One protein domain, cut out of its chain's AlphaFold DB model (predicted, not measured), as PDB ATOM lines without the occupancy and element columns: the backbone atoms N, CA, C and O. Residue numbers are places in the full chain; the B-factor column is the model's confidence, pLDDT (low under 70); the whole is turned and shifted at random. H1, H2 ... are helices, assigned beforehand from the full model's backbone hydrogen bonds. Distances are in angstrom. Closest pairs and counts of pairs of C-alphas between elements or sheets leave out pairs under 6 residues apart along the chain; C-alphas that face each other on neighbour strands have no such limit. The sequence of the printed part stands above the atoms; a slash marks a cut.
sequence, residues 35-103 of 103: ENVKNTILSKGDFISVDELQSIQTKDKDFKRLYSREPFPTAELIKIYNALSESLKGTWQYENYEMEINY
ATOM      1  N   GLU A  35     -36.066  -5.891  11.169       81.75
ATOM      2  CA  GLU A  35     -35.626  -4.495  11.080       81.75
ATOM      3  C   GLU A  35     -36.733  -3.518  11.498       81.75
ATOM      4  O   GLU A  35     -36.496  -2.615  12.303       81.75
ATOM      5  N   ASN A  36     -37.967  -3.744  11.044       83.06
ATOM      6  CA  ASN A  36     -39.116  -2.938  11.459       83.06
ATOM      7  C   ASN A  36     -39.380  -3.039  12.964       83.06
ATOM      8  O   ASN A  36     -39.667  -2.032  13.618       83.06
ATOM      9  N   VAL A  37     -39.253  -4.239  13.534       82.56
ATOM     10  CA  VAL A  37     -39.420  -4.429  14.977       82.56
ATOM     11  C   VAL A  37     -38.296  -3.740  15.751       82.56
ATOM     12  O   VAL A  37     -38.582  -3.027  16.711       82.56
ATOM     13  N   LYS A  38     -37.041  -3.844  15.302       83.06
ATOM     14  CA  LYS A  38     -35.911  -3.117  15.900       83.06
ATOM     15  C   LYS A  38     -36.137  -1.604  15.892       83.06
ATOM     16  O   LYS A  38     -35.934  -0.958  16.916       83.06
ATOM     17  N   ASN A  39     -36.592  -1.042  14.774       84.75
ATOM     18  CA  ASN A  39     -36.889   0.389  14.670       84.75
ATOM     19  C   ASN A  39     -38.040   0.802  15.599       84.75
ATOM     20  O   ASN A  39     -37.980   1.851  16.239       84.75
ATOM     21  N   THR A  40     -39.053  -0.055  15.736       85.50
ATOM     22  CA  THR A  40     -40.156   0.155  16.681       85.50
ATOM     23  C   THR A  40     -39.651   0.163  18.123       85.50
ATOM     24  O   THR A  40     -40.037   1.033  18.895       85.50
ATOM     25  N   ILE A  41     -38.758  -0.759  18.484       84.50
ATOM     26  CA  ILE A  41     -38.137  -0.835  19.814       84.50
ATOM     27  C   ILE A  41     -37.285   0.413  20.087       84.50
ATOM     28  O   ILE A  41     -37.478   1.060  21.108       84.50
ATOM     29  N   LEU A  42     -36.432   0.822  19.143       83.50
ATOM     30  CA  LEU A  42     -35.628   2.050  19.247       83.50
ATOM     31  C   LEU A  42     -36.481   3.308  19.463       83.50
ATOM     32  O   LEU A  42     -36.077   4.211  20.190       83.50
ATOM     33  N   SER A  43     -37.675   3.365  18.867       87.00
ATOM     34  CA  SER A  43     -38.584   4.506  19.025       87.00
ATOM     35  C   SER A  43     -39.229   4.620  20.415       87.00
ATOM     36  O   SER A  43     -39.823   5.652  20.718       87.00
ATOM     37  N   LYS A  44     -39.112   3.589  21.267       83.06
ATOM     38  CA  LYS A  44     -39.693   3.563  22.623       83.06
ATOM     39  C   LYS A  44     -38.830   4.256  23.679       83.06
ATOM     40  O   LYS A  44     -39.311   4.481  24.784       83.06
ATOM     41  N   GLY A  45     -37.595   4.637  23.341       85.25
ATOM     42  CA  GLY A  45     -36.643   5.230  24.282       85.25
ATOM     43  C   GLY A  45     -35.857   4.174  25.059       85.25
ATOM     44  O   GLY A  45     -35.746   3.033  24.617       85.25
ATOM     45  N   ASP A  46     -35.292   4.546  26.206       86.50
ATOM     46  CA  ASP A  46     -34.296   3.719  26.908       86.50
ATOM     47  C   ASP A  46     -34.878   2.453  27.563       86.50
ATOM     48  O   ASP A  46     -34.166   1.460  27.729       86.50
ATOM     49  N   PHE A  47     -36.177   2.458  27.878       85.25
ATOM     50  CA  PHE A  47     -36.864   1.360  28.560       85.25
ATOM     51  C   PHE A  47     -38.236   1.079  27.946       85.25
ATOM     52  O   PHE A  47     -38.966   2.000  27.581       85.25
ATOM     53  N   ILE A  48     -38.624  -0.197  27.916       84.94
ATOM     54  CA  ILE A  48     -39.996  -0.627  27.635       84.94
ATOM     55  C   ILE A  48     -40.719  -0.859  28.961       84.94
ATOM     56  O   ILE A  48     -40.205  -1.531  29.858       84.94
ATOM     57  N   SER A  49     -41.928  -0.308  29.088       84.81
ATOM     58  CA  SER A  49     -42.724  -0.469  30.305       84.81
ATOM     59  C   SER A  49     -43.155  -1.924  30.528       84.81
ATOM     60  O   SER A  49     -43.375  -2.687  29.583       84.81
ATOM     61  N   VAL A  50     -43.326  -2.294  31.799       81.38
ATOM     62  CA  VAL A  50     -43.819  -3.621  32.202       81.38
ATOM     63  C   VAL A  50     -45.180  -3.920  31.570       81.38
ATOM     64  O   VAL A  50     -45.385  -5.019  31.059       81.38
ATOM     65  N   ASP A  51     -46.086  -2.940  31.540       83.56
ATOM     66  CA  ASP A  51     -47.416  -3.095  30.943       83.56
ATOM     67  C   ASP A  51     -47.330  -3.443  29.453       83.56
ATOM     68  O   ASP A  51     -48.051  -4.315  28.964       83.56
ATOM     69  N   GLU A  52     -46.396  -2.818  28.733       82.56
ATOM     70  CA  GLU A  52     -46.164  -3.128  27.328       82.56
ATOM     71  C   GLU A  52     -45.639  -4.548  27.130       82.56
ATOM     72  O   GLU A  52     -46.150  -5.274  26.275       82.56
ATOM     73  N   LEU A  53     -44.672  -4.980  27.941       80.06
ATOM     74  CA  LEU A  53     -44.138  -6.344  27.874       80.06
ATOM     75  C   LEU A  53     -45.214  -7.380  28.209       80.06
ATOM     76  O   LEU A  53     -45.326  -8.404  27.536       80.06
ATOM     77  N   GLN A  54     -46.055  -7.108  29.207       78.62
ATOM     78  CA  GLN A  54     -47.147  -7.999  29.604       78.62
ATOM     79  C   GLN A  54     -48.307  -8.026  28.602       78.62
ATOM     80  O   GLN A  54     -49.065  -9.009  28.578       78.62
ATOM     81  N   SER A  55     -48.435  -6.988  27.768       83.50
ATOM     82  CA  SER A  55     -49.408  -6.933  26.673       83.50
ATOM     83  C   SER A  55     -49.070  -7.891  25.524       83.50
ATOM     84  O   SER A  55     -49.960  -8.267  24.755       83.50
ATOM     85  N   ILE A  56     -47.814  -8.353  25.435       80.25
ATOM     86  CA  ILE A  56     -47.380  -9.321  24.426       80.25
ATOM     87  C   ILE A  56     -48.107 -10.649  24.662       80.25
ATOM     88  O   ILE A  56     -47.966 -11.308  25.698       80.25
ATOM     89  N   GLN A  57     -48.895 -11.067  23.671       77.56
ATOM     90  CA  GLN A  57     -49.550 -12.367  23.699       77.56
ATOM     91  C   GLN A  57     -48.508 -13.468  23.503       77.56
ATOM     92  O   GLN A  57     -47.964 -13.650  22.418       77.56
ATOM     93  N   THR A  58     -48.260 -14.230  24.560       78.19
ATOM     94  CA  THR A  58     -47.367 -15.387  24.537       78.19
ATOM     95  C   THR A  58     -48.015 -16.571  25.245       78.19
ATOM     96  O   THR A  58     -48.791 -16.406  26.189       78.19
ATOM     97  N   LYS A  59     -47.717 -17.781  24.763       77.94
ATOM     98  CA  LYS A  59     -48.128 -19.036  25.414       77.94
ATOM     99  C   LYS A  59     -47.260 -19.363  26.629       77.94
ATOM    100  O   LYS A  59     -47.662 -20.182  27.455       77.94
ATOM    101  N   ASP A  60     -46.089 -18.739  26.724       76.12
ATOM    102  CA  ASP A  60     -45.165 -18.916  27.831       76.12
ATOM    103  C   ASP A  60     -45.649 -18.124  29.053       76.12
ATOM    104  O   ASP A  60     -45.691 -16.891  29.061       76.12
ATOM    105  N   LYS A  61     -46.049 -18.853  30.096       71.56
ATOM    106  CA  LYS A  61     -46.533 -18.266  31.351       71.56
ATOM    107  C   LYS A  61     -45.401 -17.641  32.165       71.56
ATOM    108  O   LYS A  61     -45.661 -16.711  32.929       71.56
ATOM    109  N   ASP A  62     -44.173 -18.125  31.995       73.88
ATOM    110  CA  ASP A  62     -43.006 -17.625  32.713       73.88
ATOM    111  C   ASP A  62     -42.481 -16.330  32.098       73.88
ATOM    112  O   ASP A  62     -41.951 -15.506  32.835       73.88
ATOM    113  N   PHE A  63     -42.731 -16.064  30.810       72.06
ATOM    114  CA  PHE A  63     -42.410 -14.772  30.187       72.06
ATOM    115  C   PHE A  63     -42.991 -13.602  30.993       72.06
ATOM    116  O   PHE A  63     -42.273 -12.702  31.418       72.06
ATOM    117  N   LYS A  64     -44.288 -13.657  31.321       69.81
ATOM    118  CA  LYS A  64     -44.926 -12.608  32.133       69.81
ATOM    119  C   LYS A  64     -44.330 -12.507  33.532       69.81
ATOM    120  O   LYS A  64     -44.295 -11.417  34.085       69.81
ATOM    121  N   ARG A  65     -43.863 -13.623  34.102       69.50
ATOM    122  CA  ARG A  65     -43.235 -13.659  35.428       69.50
ATOM    123  C   ARG A  65     -41.842 -13.033  35.408       69.50
ATOM    124  O   ARG A  65     -41.524 -12.273  36.319       69.50
ATOM    125  N   LEU A  66     -41.037 -13.342  34.395       69.06
ATOM    126  CA  LEU A  66     -39.658 -12.869  34.252       69.06
ATOM    127  C   LEU A  66     -39.592 -11.353  34.026       69.06
ATOM    128  O   LEU A  66     -38.725 -10.702  34.593       69.06
ATOM    129  N   TYR A  67     -40.562 -10.783  33.309       70.62
ATOM    130  CA  TYR A  67     -40.601  -9.352  32.972       70.62
ATOM    131  C   TYR A  67     -41.635  -8.562  33.798       70.62
ATOM    132  O   TYR A  67     -42.250  -7.623  33.301       70.62
ATOM    133  N   SER A  68     -41.891  -8.971  35.050       68.81
ATOM    134  CA  SER A  68     -42.975  -8.413  35.887       68.81
ATOM    135  C   SER A  68     -42.575  -7.302  36.857       68.81
ATOM    136  O   SER A  68     -43.464  -6.704  37.462       68.81
ATOM    137  N   ARG A  69     -41.279  -7.061  37.071       66.75
ATOM    138  CA  ARG A  69     -40.814  -6.250  38.208       66.75
ATOM    139  C   ARG A  69     -40.265  -4.893  37.815       66.75
ATOM    140  O   ARG A  69     -40.532  -3.929  38.522       66.75
ATOM    141  N   GLU A  70     -39.553  -4.814  36.698       75.31
ATOM    142  CA  GLU A  70     -38.857  -3.598  36.295       75.31
ATOM    143  C   GLU A  70     -39.058  -3.321  34.802       75.31
ATOM    144  O   GLU A  70     -39.235  -4.261  34.017       75.31
ATOM    145  N   PRO A  71     -39.082  -2.035  34.398       77.50
ATOM    146  CA  PRO A  71     -39.022  -1.665  32.992       77.50
ATOM    147  C   PRO A  71     -37.803  -2.312  32.342       77.50
ATOM    148  O   PRO A  71     -36.688  -2.193  32.843       77.50
ATOM    149  N   PHE A  72     -38.008  -2.989  31.217       82.25
ATOM    150  CA  PHE A  72     -36.923  -3.720  30.581       82.25
ATOM    151  C   PHE A  72     -36.097  -2.780  29.698       82.25
ATOM    152  O   PHE A  72     -36.689  -2.046  28.896       82.25
ATOM    153  N   PRO A  73     -34.756  -2.798  29.781       84.00
ATOM    154  CA  PRO A  73     -33.929  -1.936  28.951       84.00
ATOM    155  C   PRO A  73     -34.105  -2.255  27.463       84.00
ATOM    156  O   PRO A  73     -33.903  -3.383  27.002       84.00
ATOM    157  N   THR A  74     -34.413  -1.230  26.673       86.00
ATOM    158  CA  THR A  74     -34.553  -1.334  25.214       86.00
ATOM    159  C   THR A  74     -33.266  -1.860  24.572       86.00
ATOM    160  O   THR A  74     -33.311  -2.634  23.614       86.00
ATOM    161  N   ALA A  75     -32.108  -1.501  25.136       81.75
ATOM    162  CA  ALA A  75     -30.797  -1.960  24.684       81.75
ATOM    163  C   ALA A  75     -30.647  -3.493  24.731       81.75
ATOM    164  O   ALA A  75     -30.104  -4.077  23.791       81.75
ATOM    165  N   GLU A  76     -31.175  -4.152  25.765       79.88
ATOM    166  CA  GLU A  76     -31.106  -5.613  25.902       79.88
ATOM    167  C   GLU A  76     -32.003  -6.318  24.870       79.88
ATOM    168  O   GLU A  76     -31.594  -7.302  24.253       79.88
ATOM    169  N   LEU A  77     -33.185  -5.765  24.564       80.31
ATOM    170  CA  LEU A  77     -34.020  -6.284  23.470       80.31
ATOM    171  C   LEU A  77     -33.336  -6.114  22.116       80.31
ATOM    172  O   LEU A  77     -33.363  -7.024  21.290       80.31
ATOM    173  N   ILE A  78     -32.696  -4.968  21.882       81.81
ATOM    174  CA  ILE A  78     -31.962  -4.718  20.639       81.81
ATOM    175  C   ILE A  78     -30.839  -5.742  20.452       81.81
ATOM    176  O   ILE A  78     -30.653  -6.206  19.325       81.81
ATOM    177  N   LYS A  79     -30.130  -6.133  21.521       80.94
ATOM    178  CA  LYS A  79     -29.127  -7.207  21.452       80.94
ATOM    179  C   LYS A  79     -29.755  -8.502  20.949       80.94
ATOM    180  O   LYS A  79     -29.275  -9.021  19.947       80.94
ATOM    181  N   ILE A  80     -30.866  -8.945  21.549       80.62
ATOM    182  CA  ILE A  80     -31.599 -10.159  21.139       80.62
ATOM    183  C   ILE A  80     -32.038 -10.078  19.665       80.62
ATOM    184  O   ILE A  80     -31.879 -11.041  18.914       80.62
ATOM    185  N   TYR A  81     -32.556  -8.932  19.216       81.62
ATOM    186  CA  TYR A  81     -32.993  -8.750  17.825       81.62
ATOM    187  C   TYR A  81     -31.835  -8.724  16.820       81.62
ATOM    188  O   TYR A  81     -31.960  -9.294  15.733       81.62
ATOM    189  N   ASN A  82     -30.711  -8.085  17.159       81.94
ATOM    190  CA  ASN A  82     -29.510  -8.085  16.315       81.94
ATOM    191  C   ASN A  82     -28.995  -9.506  16.124       81.94
ATOM    192  O   ASN A  82     -28.772  -9.936  14.995       81.94
ATOM    193  N   ALA A  83     -28.926 -10.234  17.231       79.81
ATOM    194  CA  ALA A  83     -28.662 -11.649  17.274       79.81
ATOM    195  C   ALA A  83     -29.574 -12.415  16.297       79.81
ATOM    196  O   ALA A  83     -29.101 -12.994  15.322       79.81
ATOM    197  N   LEU A  84     -30.895 -12.387  16.482       80.12
ATOM    198  CA  LEU A  84     -31.818 -13.112  15.597       80.12
ATOM    199  C   LEU A  84     -31.624 -12.748  14.113       80.12
ATOM    200  O   LEU A  84     -31.662 -13.623  13.245       80.12
ATOM    201  N   SER A  85     -31.349 -11.475  13.815       82.19
ATOM    202  CA  SER A  85     -31.005 -11.016  12.466       82.19
ATOM    203  C   SER A  85     -29.716 -11.667  11.942       82.19
ATOM    204  O   SER A  85     -29.685 -12.128  10.801       82.19
ATOM    205  N   GLU A  86     -28.654 -11.725  12.742       79.81
ATOM    206  CA  GLU A  86     -27.389 -12.374  12.377       79.81
ATOM    207  C   GLU A  86     -27.539 -13.889  12.196       79.81
ATOM    208  O   GLU A  86     -26.961 -14.447  11.259       79.81
ATOM    209  N   SER A  87     -28.365 -14.557  13.014       79.69
ATOM    210  CA  SER A  87     -28.685 -15.983  12.833       79.69
ATOM    211  C   SER A  87     -29.378 -16.226  11.496       79.69
ATOM    212  O   SER A  87     -29.009 -17.145  10.767       79.69
ATOM    213  N   LEU A  88     -30.353 -15.385  11.133       77.06
ATOM    214  CA  LEU A  88     -31.060 -15.506   9.852       77.06
ATOM    215  C   LEU A  88     -30.157 -15.223   8.645       77.06
ATOM    216  O   LEU A  88     -30.328 -15.837   7.588       77.06
ATOM    217  N   LYS A  89     -29.192 -14.311   8.799       75.25
ATOM    218  CA  LYS A  89     -28.187 -13.990   7.774       75.25
ATOM    219  C   LYS A  89     -27.068 -15.033   7.692       75.25
ATOM    220  O   LYS A  89     -26.303 -15.007   6.734       75.25
ATOM    221  N   GLY A  90     -26.983 -15.953   8.656       76.75
ATOM    222  CA  GLY A  90     -25.897 -16.930   8.756       76.75
ATOM    223  C   GLY A  90     -24.548 -16.304   9.125       76.75
ATOM    224  O   GLY A  90     -23.514 -16.925   8.912       76.75
ATOM    225  N   THR A  91     -24.549 -15.074   9.647       79.50
ATOM    226  CA  THR A  91     -23.340 -14.330  10.035       79.50
ATOM    227  C   THR A  91     -23.073 -14.383  11.534       79.50
ATOM    228  O   THR A  91     -22.075 -13.830  11.990       79.50
ATOM    229  N   TRP A  92     -23.959 -15.027  12.297       75.06
ATOM    230  CA  TRP A  92     -23.827 -15.157  13.742       75.06
ATOM    231  C   TRP A  92     -22.514 -15.843  14.134       75.06
ATOM    232  O   TRP A  92     -22.250 -16.971  13.715       75.06
ATOM    233  N   GLN A  93     -21.738 -15.202  15.009       69.75
ATOM    234  CA  GLN A  93     -20.553 -15.786  15.640       69.75
ATOM    235  C   GLN A  93     -20.907 -16.217  17.071       69.75
ATOM    236  O   GLN A  93     -21.191 -15.382  17.926       69.75
ATOM    237  N   TYR A  94     -20.931 -17.531  17.328       60.12
ATOM    238  CA  TYR A  94     -21.423 -18.098  18.594       60.12
ATOM    239  C   TYR A  94     -20.565 -17.740  19.820       60.12
ATOM    240  O   TYR A  94     -21.059 -17.794  20.941       60.12
ATOM    241  N   GLU A  95     -19.309 -17.340  19.606       57.34
ATOM    242  CA  GLU A  95     -18.323 -17.068  20.662       57.34
ATOM    243  C   GLU A  95     -18.531 -15.718  21.375       57.34
ATOM    244  O   GLU A  95     -17.919 -15.473  22.407       57.34
ATOM    245  N   ASN A  96     -19.432 -14.859  20.883       53.56
ATOM    246  CA  ASN A  96     -19.692 -13.523  21.440       53.56
ATOM    247  C   ASN A  96     -20.801 -13.477  22.514       53.56
ATOM    248  O   ASN A  96     -21.341 -12.407  22.789       53.56
ATOM    249  N   TYR A  97     -21.203 -14.617  23.084       51.72
ATOM    250  CA  TYR A  97     -22.487 -14.734  23.785       51.72
ATOM    251  C   TYR A  97     -22.392 -15.210  25.242       51.72
ATOM    252  O   TYR A  97     -23.116 -16.108  25.667       51.72
ATOM    253  N   GLU A  98     -21.599 -14.518  26.059       53.78
ATOM    254  CA  GLU A  98     -22.096 -14.192  27.402       53.78
ATOM    255  C   GLU A  98     -23.175 -13.120  27.223       53.78
ATOM    256  O   GLU A  98     -22.927 -11.916  27.232       53.78
ATOM    257  N   MET A  99     -24.401 -13.574  26.958       57.38
ATOM    258  CA  MET A  99     -25.577 -12.713  26.968       57.38
ATOM    259  C   MET A  99     -25.912 -12.406  28.432       57.38
ATOM    260  O   MET A  99     -26.861 -12.944  29.002       57.38
ATOM    261  N   GLU A 100     -25.077 -11.590  29.073       58.06
ATOM    262  CA  GLU A 100     -25.377 -11.006  30.375       58.06
ATOM    263  C   GLU A 100     -26.527 -10.014  30.191       58.06
ATOM    264  O   GLU A 100     -26.336  -8.814  29.989       58.06
ATOM    265  N   ILE A 101     -27.748 -10.549  30.189       59.06
ATOM    266  CA  ILE A 101     -28.959  -9.747  30.284       59.06
ATOM    267  C   ILE A 101     -29.015  -9.287  31.734       59.06
ATOM    268  O   ILE A 101     -29.303 -10.075  32.637       59.06
ATOM    269  N   ASN A 102     -28.677  -8.022  31.952       57.38
ATOM    270  CA  ASN A 102     -28.826  -7.400  33.256       57.38
ATOM    271  C   ASN A 102     -30.320  -7.094  33.439       57.38
ATOM    272  O   ASN A 102     -30.849  -6.200  32.776       57.38
ATOM    273  N   TYR A 103     -30.986  -7.939  34.232       52.75
ATOM    274  CA  TYR A 103     -32.422  -7.871  34.527       52.75
ATOM    275  C   TYR A 103     -32.752  -6.775  35.529       52.75
ATOM    276  O   TYR A 103     -31.960  -6.603  36.484       52.75
TER     277      TYR A 103
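Overview. This is residues 35 to 103 of the 103 residues of an uncharacterized protein of Flavobacteriaceae bacterium (UniProt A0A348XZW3). The long helix H4 has the shorter H1 side by side with it, running opposite ways, and beyond the end of H4 where residue 74 lies, the small helices H2 and H3 form a second, loosely joined group. From the other end of H4 a tail without named elements, residues 90 to 103, folds back toward the H2 and H3 end, while residues 57 to 62 stick out. The printed part has 69 residues with four named helices, in the order H1, H2, H3, H4, and no named strand; its class is all helix. It is only just compact, close to loose, with a radius of gyration of the C-alphas of 13.0 A and spans of 34 by 24 by 23 A.

Along the chain. H4, residues 74 to 89, is 22.5 A long, from C-alpha 74 at (-34.553, -1.334, 25.214) to C-alpha 89 at (-28.187, -13.990, 7.774). H1, residues 35 to 42, is 10.5 A long and begins at C-alpha 35, (-35.626, -4.495, 11.080). H2 holds residues 50 to 55, 8.5 A, and H3 residues 61 to 66, 9.2 A.

Arrangement. H4 touches H1 with residues 74 to 81 alone; the closest C-alphas, of Lys 38 and Ile 78, are 6.4 A apart. The two helices run opposite ways at a shallow tilt of 12 degrees. Residues 47 to 48 pair with residues 72 to 73, antiparallel. H2 and H3 are close but not clearly touching, the closest C-alphas, of Gln 54 and Lys 64, being 5.7 A apart; they run opposite ways at a shallow tilt of 15 degrees. H2 and H4 are apart, as are H1 and H3. Every O i to N i+4 pair is within hydrogen-bond range in H1, H2 and H4, against 1 of 2 in H3.

Size, cuts and confidence. The C-alphas of Arg 69 and Gly 90 are the two farthest apart, at 34.7 A. The printed part has no cut and ends at Tyr 103, the chain's last residue. The link from H2 to H3 is tight; those from H1 to H2 and from H3 to H4 are short. Mean pLDDT of the printed part is 76.0, and residues 64 to 66, 68 to 69 and 93 to 103 are under 70.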